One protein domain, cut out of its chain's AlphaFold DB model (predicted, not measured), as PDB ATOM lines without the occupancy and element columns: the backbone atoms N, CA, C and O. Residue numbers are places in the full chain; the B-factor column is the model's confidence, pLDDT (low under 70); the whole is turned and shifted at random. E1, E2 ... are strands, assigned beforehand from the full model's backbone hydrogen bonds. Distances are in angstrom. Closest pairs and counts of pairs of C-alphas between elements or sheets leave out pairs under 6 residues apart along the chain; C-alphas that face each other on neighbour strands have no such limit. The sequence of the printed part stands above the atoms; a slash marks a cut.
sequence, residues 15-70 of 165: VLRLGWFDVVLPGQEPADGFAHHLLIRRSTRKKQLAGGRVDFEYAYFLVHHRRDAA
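What this domain is: This is residues 15 to 70 of the 165 residues of an uncharacterized protein of Streptomyces scabichelini (UniProt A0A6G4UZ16). A long hairpin, E2 and E3, makes the length of a twisted three-stranded sheet with a flat outline, and the short strand E1 lies along the middle of E2, beside its residues 37 to 42. The 56 printed residues hold three named strands and no named helix, all strand in class, in an antiparallel meander, each strand the neighbour of the one before: E1 - E2 - E3. The whole is only just loose, close to extended, with a radius of gyration of the C-alphas of 14.7 A and spans of 44 by 26 by 10 A.

Where its parts are: Find C-alpha 17 at (13.292, -46.703, -18.872); from there E1 runs to residue 22. E2, residues 34 to 48, covers 37.8 A and bends by 78 degrees at residue 45. E3, residues 54 to 66, covers 37.1 A and ends at (-5.877, -55.002, -9.918).

How they stand to each other: Beside inner strand E2, look for edge strand E1, antiparallel at 152 degrees, with N 19 and O 40 2.9 A apart, within hydrogen-bond range. Edge strand E3 is antiparallel to E2 at 163 degrees; N 39 and O 61, 2.8 A apart, are within that range.

The domain as a whole: The C-alphas of Asp 32 and Gly 52, the two farthest apart, are 45.1 A apart. The printed part has no cut; the link E1 to E2 is long, E2 to E3 tight. Residues 15 to 16 have pLDDT under 70.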
ATOM      1  N   VAL A  15      15.245 -48.943 -26.211       55.12
ATOM      2  CA  VAL A  15      15.133 -49.403 -24.827       55.12
ATOM      3  C   VAL A  15      14.499 -48.244 -24.060       55.12
ATOM      4  O   VAL A  15      14.951 -47.106 -24.178       55.12
ATOM      5  N   LEU A  16      13.407 -48.480 -23.347       63.97
ATOM      6  CA  LEU A  16      12.719 -47.455 -22.565       63.97
ATOM      7  C   LEU A  16      13.056 -47.674 -21.096       63.97
ATOM      8  O   LEU A  16      13.126 -48.816 -20.643       63.97
ATOM      9  N   ARG A  17      13.259 -46.591 -20.338       73.81
ATOM     10  CA  ARG A  17      13.292 -46.703 -18.872       73.81
ATOM     11  C   ARG A  17      11.897 -46.459 -18.328       73.81
ATOM     12  O   ARG A  17      11.263 -45.469 -18.691       73.81
ATOM     13  N   LEU A  18      11.449 -47.368 -17.471       80.06
ATOM     14  CA  LEU A  18      10.131 -47.341 -16.853       80.06
ATOM     15  C   LEU A  18      10.286 -47.067 -15.355       80.06
ATOM     16  O   LEU A  18      11.164 -47.641 -14.712       80.06
ATOM     17  N   GLY A  19       9.454 -46.176 -14.823       80.56
ATOM     18  CA  GLY A  19       9.280 -45.931 -13.391       80.56
ATOM     19  C   GLY A  19       7.822 -46.153 -12.998       80.56
ATOM     20  O   GLY A  19       6.933 -45.917 -13.814       80.56
ATOM     21  N   TRP A  20       7.583 -46.618 -11.775       81.69
ATOM     22  CA  TRP A  20       6.263 -47.026 -11.296       81.69
ATOM     23  C   TRP A  20       6.048 -46.553  -9.863       81.69
ATOM     24  O   TRP A  20       6.891 -46.812  -9.005       81.69
ATOM     25  N   PHE A  21       4.929 -45.875  -9.616       85.75
ATOM     26  CA  PHE A  21       4.607 -45.297  -8.314       85.75
ATOM     27  C   PHE A  21       3.125 -45.479  -7.999       85.75
ATOM     28  O   PHE A  21       2.287 -45.265  -8.873       85.75
ATOM     29  N   ASP A  22       2.799 -45.853  -6.763       85.31
ATOM     30  CA  ASP A  22       1.446 -45.708  -6.222       85.31
ATOM     31  C   ASP A  22       1.042 -44.234  -6.214       85.31
ATOM     32  O   ASP A  22       1.828 -43.367  -5.819       85.31
ATOM     33  N   VAL A  23      -0.184 -43.942  -6.645       88.88
ATOM     34  CA  VAL A  23      -0.725 -42.582  -6.618       88.88
ATOM     35  C   VAL A  23      -2.109 -42.590  -6.000       88.88
ATOM     36  O   VAL A  23      -2.968 -43.388  -6.360       88.88
ATOM     37  N   VAL A  24      -2.337 -41.646  -5.091       87.06
ATOM     38  CA  VAL A  24      -3.664 -41.339  -4.560       87.06
ATOM     39  C   VAL A  24      -4.208 -40.144  -5.331       87.06
ATOM     40  O   VAL A  24      -3.546 -39.109  -5.424       87.06
ATOM     41  N   LEU A  25      -5.398 -40.293  -5.911       88.19
ATOM     42  CA  LEU A  25      -6.061 -39.245  -6.682       88.19
ATOM     43  C   LEU A  25      -7.161 -38.603  -5.828       88.19
ATOM     44  O   LEU A  25      -8.116 -39.290  -5.462       88.19
ATOM     45  N   PRO A  26      -7.073 -37.296  -5.520       89.12
ATOM     46  CA  PRO A  26      -8.111 -36.613  -4.756       89.12
ATOM     47  C   PRO A  26      -9.478 -36.717  -5.445       89.12
ATOM     48  O   PRO A  26      -9.626 -36.318  -6.598       89.12
ATOM     49  N   GLY A  27     -10.480 -37.240  -4.736       88.88
ATOM     50  CA  GLY A  27     -11.847 -37.371  -5.251       88.88
ATOM     51  C   GLY A  27     -12.059 -38.522  -6.240       88.88
ATOM     52  O   GLY A  27     -13.154 -38.646  -6.783       88.88
ATOM     53  N   GLN A  28     -11.049 -39.368  -6.462       86.88
ATOM     54  CA  GLN A  28     -11.161 -40.540  -7.324       86.88
ATOM     55  C   GLN A  28     -10.478 -41.747  -6.675       86.88
ATOM     56  O   GLN A  28      -9.335 -42.096  -6.982       86.88
ATOM     57  N   GLU A  29     -11.212 -42.408  -5.784       89.94
ATOM     58  CA  GLU A  29     -10.759 -43.656  -5.177       89.94
ATOM     59  C   GLU A  29     -10.770 -44.796  -6.207       89.94
ATOM     60  O   GLU A  29     -11.656 -44.856  -7.070       89.94
ATOM     61  N   PRO A  30      -9.777 -45.698  -6.171       89.94
ATOM     62  CA  PRO A  30      -9.822 -46.892  -6.993       89.94
ATOM     63  C   PRO A  30     -10.980 -47.795  -6.545       89.94
ATOM     64  O   PRO A  30     -11.322 -47.852  -5.367       89.94
ATOM     65  N   ALA A  31     -11.568 -48.526  -7.492       90.62
ATOM     66  CA  ALA A  31     -12.563 -49.550  -7.201       90.62
ATOM     67  C   ALA A  31     -12.011 -50.631  -6.252       90.62
ATOM     68  O   ALA A  31     -10.797 -50.844  -6.162       90.62
ATOM     69  N   ASP A  32     -12.905 -51.356  -5.582       91.69
ATOM     70  CA  ASP A  32     -12.529 -52.423  -4.653       91.69
ATOM     71  C   ASP A  32     -11.624 -53.468  -5.323       91.69
ATOM     72  O   ASP A  32     -11.945 -54.031  -6.369       91.69
ATOM     73  N   GLY A  33     -10.463 -53.725  -4.714       90.88
ATOM     74  CA  GLY A  33      -9.447 -54.631  -5.262       90.88
ATOM     75  C   GLY A  33      -8.545 -54.020  -6.343       90.88
ATOM     76  O   GLY A  33      -7.650 -54.707  -6.842       90.88
ATOM     77  N   PHE A  34      -8.714 -52.739  -6.673       91.31
ATOM     78  CA  PHE A  34      -7.875 -52.007  -7.622       91.31
ATOM     79  C   PHE A  34      -6.952 -51.003  -6.922       91.31
ATOM     80  O   PHE A  34      -7.066 -50.713  -5.726       91.31
ATOM     81  N   ALA A  35      -5.985 -50.506  -7.686       89.56
ATOM     82  CA  ALA A  35      -5.066 -49.447  -7.301       89.56
ATOM     83  C   ALA A  35      -4.821 -48.507  -8.489       89.56
ATOM     84  O   ALA A  35      -4.932 -48.907  -9.653       89.56
ATOM     85  N   HIS A  36      -4.488 -47.258  -8.171       90.50
ATOM     86  CA  HIS A  36      -4.021 -46.267  -9.128       90.50
ATOM     87  C   HIS A  36      -2.499 -46.185  -9.066       90.50
ATOM     88  O   HIS A  36      -1.920 -45.974  -8.002       90.50
ATOM     89  N   HIS A  37      -1.860 -46.303 -10.223       88.19
ATOM     90  CA  HIS A  37      -0.419 -46.138 -10.340       88.19
ATOM     91  C   HIS A  37      -0.061 -45.180 -11.462       88.19
ATOM     92  O   HIS A  37      -0.731 -45.118 -12.492       88.19
ATOM     93  N   LEU A  38       1.038 -44.460 -11.280       89.62
ATOM     94  CA  LEU A  38       1.651 -43.646 -12.315       89.62
ATOM     95  C   LEU A  38       2.820 -44.409 -12.932       89.62
ATOM     96  O   LEU A  38       3.846 -44.637 -12.287       89.62
ATOM     97  N   LEU A  39       2.666 -44.760 -14.205       88.25
ATOM     98  CA  LEU A  39       3.733 -45.295 -15.033       88.25
ATOM     99  C   LEU A  39       4.407 -44.143 -15.780       88.25
ATOM    100  O   LEU A  39       3.776 -43.413 -16.545       88.25
ATOM    101  N   ILE A  40       5.714 -44.012 -15.585       88.31
ATOM    102  CA  ILE A  40       6.546 -43.025 -16.269       88.31
ATOM    103  C   ILE A  40       7.423 -43.758 -17.269       88.31
ATOM    104  O   ILE A  40       8.247 -44.594 -16.899       88.31
ATOM    105  N   ARG A  41       7.278 -43.417 -18.545       86.75
ATOM    106  CA  ARG A  41       8.116 -43.913 -19.632       86.75
ATOM    107  C   ARG A  41       9.078 -42.821 -20.058       86.75
ATOM    108  O   ARG A  41       8.645 -41.745 -20.454       86.75
ATOM    109  N   ARG A  42      10.374 -43.115 -20.044       89.31
ATOM    110  CA  ARG A  42      11.424 -42.202 -20.502       89.31
ATOM    111  C   ARG A  42      12.147 -42.761 -21.722       89.31
ATOM    112  O   ARG A  42      12.563 -43.922 -21.722       89.31
ATOM    113  N   SER A  43      12.364 -41.905 -22.719       84.44
ATOM    114  CA  SER A  43      13.257 -42.184 -23.847       84.44
ATOM    115  C   SER A  43      14.692 -42.465 -23.375       84.44
ATOM    116  O   SER A  43      15.167 -41.914 -22.381       84.44
ATOM    117  N   THR A  44      15.423 -43.313 -24.097       85.50
ATOM    118  CA  THR A  44      16.865 -43.519 -23.868       85.50
ATOM    119  C   THR A  44      17.743 -42.481 -24.537       85.50
ATOM    120  O   THR A  44      18.905 -42.345 -24.158       85.50
ATOM    121  N   ARG A  45      17.213 -41.737 -25.509       86.81
ATOM    122  CA  ARG A  45      17.956 -40.703 -26.229       86.81
ATOM    123  C   ARG A  45      17.420 -39.332 -25.858       86.81
ATOM    124  O   ARG A  45      16.206 -39.134 -25.780       86.81
ATOM    125  N   LYS A  46      18.338 -38.391 -25.652       89.25
ATOM    126  CA  LYS A  46      17.976 -36.980 -25.556       89.25
ATOM    127  C   LYS A  46      17.499 -36.499 -26.921       89.25
ATOM    128  O   LYS A  46      18.047 -36.900 -27.948       89.25
ATOM    129  N   LYS A  47      16.489 -35.645 -26.917       88.06
ATOM    130  CA  LYS A  47      15.913 -35.013 -28.097       88.06
ATOM    131  C   LYS A  47      15.828 -33.516 -27.839       88.06
ATOM    132  O   LYS A  47      15.720 -33.075 -26.694       88.06
ATOM    133  N   GLN A  48      15.892 -32.732 -28.905       89.94
ATOM    134  CA  GLN A  48      15.549 -31.323 -28.816       89.94
ATOM    135  C   GLN A  48      14.035 -31.212 -28.595       89.94
ATOM    136  O   GLN A  48      13.240 -31.617 -29.442       89.94
ATOM    137  N   LEU A  49      13.649 -30.739 -27.415       85.56
ATOM    138  CA  LEU A  49      12.264 -30.519 -27.021       85.56
ATOM    139  C   LEU A  49      11.798 -29.126 -27.463       85.56
ATOM    140  O   LEU A  49      12.603 -28.249 -27.797       85.56
ATOM    141  N   ALA A  50      10.483 -28.906 -27.412       80.94
ATOM    142  CA  ALA A  50       9.906 -27.577 -27.586       80.94
ATOM    143  C   ALA A  50      10.576 -26.571 -26.625       80.94
ATOM    144  O   ALA A  50      10.763 -26.855 -25.437       80.94
ATOM    145  N   GLY A  51      10.980 -25.411 -27.153       84.50
ATOM    146  CA  GLY A  51      11.723 -24.391 -26.402       84.50
ATOM    147  C   GLY A  51      13.251 -24.535 -26.430       84.50
ATOM    148  O   GLY A  51      13.927 -23.942 -25.596       84.50
ATOM    149  N   GLY A  52      13.813 -25.331 -27.349       86.44
ATOM    150  CA  GLY A  52      15.259 -25.374 -27.621       86.44
ATOM    151  C   GLY A  52      16.099 -26.160 -26.610       86.44
ATOM    152  O   GLY A  52      17.309 -26.289 -26.788       86.44
ATOM    153  N   ARG A  53      15.478 -26.726 -25.570       88.88
ATOM    154  CA  ARG A  53      16.154 -27.561 -24.565       88.88
ATOM    155  C   ARG A  53      16.452 -28.950 -25.123       88.88
ATOM    156  O   ARG A  53      15.627 -29.524 -25.828       88.88
ATOM    157  N   VAL A  54      17.600 -29.517 -24.759       89.69
ATOM    158  CA  VAL A  54      17.969 -30.899 -25.096       89.69
ATOM    159  C   VAL A  54      17.837 -31.766 -23.849       89.69
ATOM    160  O   VAL A  54      18.674 -31.699 -22.950       89.69
ATOM    161  N   ASP A  55      16.789 -32.584 -23.799       91.25
ATOM    162  CA  ASP A  55      16.491 -33.464 -22.664       91.25
ATOM    163  C   ASP A  55      15.815 -34.762 -23.138       91.25
ATOM    164  O   ASP A  55      15.619 -34.980 -24.334       91.25
ATOM    165  N   PHE A  56      15.502 -35.670 -22.222       89.56
ATOM    166  CA  PHE A  56      14.742 -36.875 -22.516       89.56
ATOM    167  C   PHE A  56      13.261 -36.561 -22.716       89.56
ATOM    168  O   PHE A  56      12.674 -35.725 -22.032       89.56
ATOM    169  N   GLU A  57      12.641 -37.295 -23.632       87.62
ATOM    170  CA  GLU A  57      11.191 -37.312 -23.770       87.62
ATOM    171  C   GLU A  57      10.577 -38.236 -22.707       87.62
ATOM    172  O   GLU A  57      11.069 -39.351 -22.487       87.62
ATOM    173  N   TYR A  58       9.511 -37.768 -22.058       87.88
ATOM    174  CA  TYR A  58       8.771 -38.497 -21.032       87.88
ATOM    175  C   TYR A  58       7.307 -38.650 -21.443       87.88
ATOM    176  O   TYR A  58       6.711 -37.719 -21.979       87.88
ATOM    177  N   ALA A  59       6.721 -39.804 -21.140       85.75
ATOM    178  CA  ALA A  59       5.286 -40.043 -21.212       85.75
ATOM    179  C   ALA A  59       4.788 -40.554 -19.857       85.75
ATOM    180  O   ALA A  59       5.463 -41.352 -19.201       85.75
ATOM    181  N   TYR A  60       3.613 -40.087 -19.457       88.12
ATOM    182  CA  TYR A  60       3.003 -40.367 -18.163       88.12
ATOM    183  C   TYR A  60       1.677 -41.078 -18.397       88.12
ATOM    184  O   TYR A  60       0.850 -40.597 -19.168       88.12
ATOM    185  N   PHE A  61       1.479 -42.212 -17.734       85.94
ATOM    186  CA  PHE A  61       0.266 -43.008 -17.848       85.94
ATOM    187  C   PHE A  61      -0.301 -43.249 -16.456       85.94
ATOM    188  O   PHE A  61       0.379 -43.810 -15.597       85.94
ATOM    189  N   LEU A  62      -1.552 -42.847 -16.244       89.19
ATOM    190  CA  LEU A  62      -2.315 -43.285 -15.086       89.19
ATOM    191  C   LEU A  62      -2.882 -44.673 -15.389       89.19
ATOM    192  O   LEU A  62      -3.637 -44.849 -16.343       89.19
ATOM    193  N   VAL A  63      -2.503 -45.656 -14.582       87.88
ATOM    194  CA  VAL A  63      -2.913 -47.048 -14.734       87.88
ATOM    195  C   VAL A  63      -3.868 -47.402 -13.603       87.88
ATOM    196  O   VAL A  63      -3.522 -47.298 -12.428       87.88
ATOM    197  N   HIS A  64      -5.067 -47.838 -13.976       89.25
ATOM    198  CA  HIS A  64      -6.024 -48.452 -13.069       89.25
ATOM    199  C   HIS A  64      -5.951 -49.968 -13.254       89.25
ATOM    200  O   HIS A  64      -6.285 -50.481 -14.324       89.25
ATOM    201  N   HIS A  65      -5.469 -50.689 -12.246       86.00
ATOM    202  CA  HIS A  65      -5.255 -52.133 -12.348       86.00
ATOM    203  C   HIS A  65      -5.612 -52.860 -11.056       86.00
ATOM    204  O   HIS A  65      -5.721 -52.234  -9.998       86.00
ATOM    205  N   ARG A  66      -5.730 -54.187 -11.123       88.94
ATOM    206  CA  ARG A  66      -5.877 -55.002  -9.918       88.94
ATOM    207  C   ARG A  66      -4.661 -54.837  -9.010       88.94
ATOM    208  O   ARG A  66      -3.534 -54.845  -9.490       88.94
ATOM    209  N   ARG A  67      -4.891 -54.732  -7.703       86.19
ATOM    210  CA  ARG A  67      -3.839 -54.521  -6.694       86.19
ATOM    211  C   ARG A  67      -2.763 -55.617  -6.695       86.19
ATOM    212  O   ARG A  67      -1.638 -55.359  -6.289       86.19
ATOM    213  N   ASP A  68      -3.108 -56.822  -7.139       86.94
ATOM    214  CA  ASP A  68      -2.227 -57.989  -7.220       86.94
ATOM    215  C   ASP A  68      -1.584 -58.197  -8.604       86.94
ATOM    216  O   ASP A  68      -0.861 -59.175  -8.802       86.94
ATOM    217  N   ALA A  69      -1.820 -57.298  -9.565       83.12
ATOM    218  CA  ALA A  69      -1.225 -57.396 -10.893       83.12
ATOM    219  C   ALA A  69       0.292 -57.150 -10.846       83.12
ATOM    220  O   ALA A  69       0.784 -56.228 -10.195       83.12
ATOM    221  N   ALA A  70       1.053 -57.954 -11.589       84.19
ATOM    222  CA  ALA A  70       2.495 -57.776 -11.686       84.19
ATOM    223  C   ALA A  70       2.846 -56.574 -12.584       84.19
ATOM    224  O   ALA A  70       2.235 -56.364 -13.634       84.19
TER     225      ALA A  70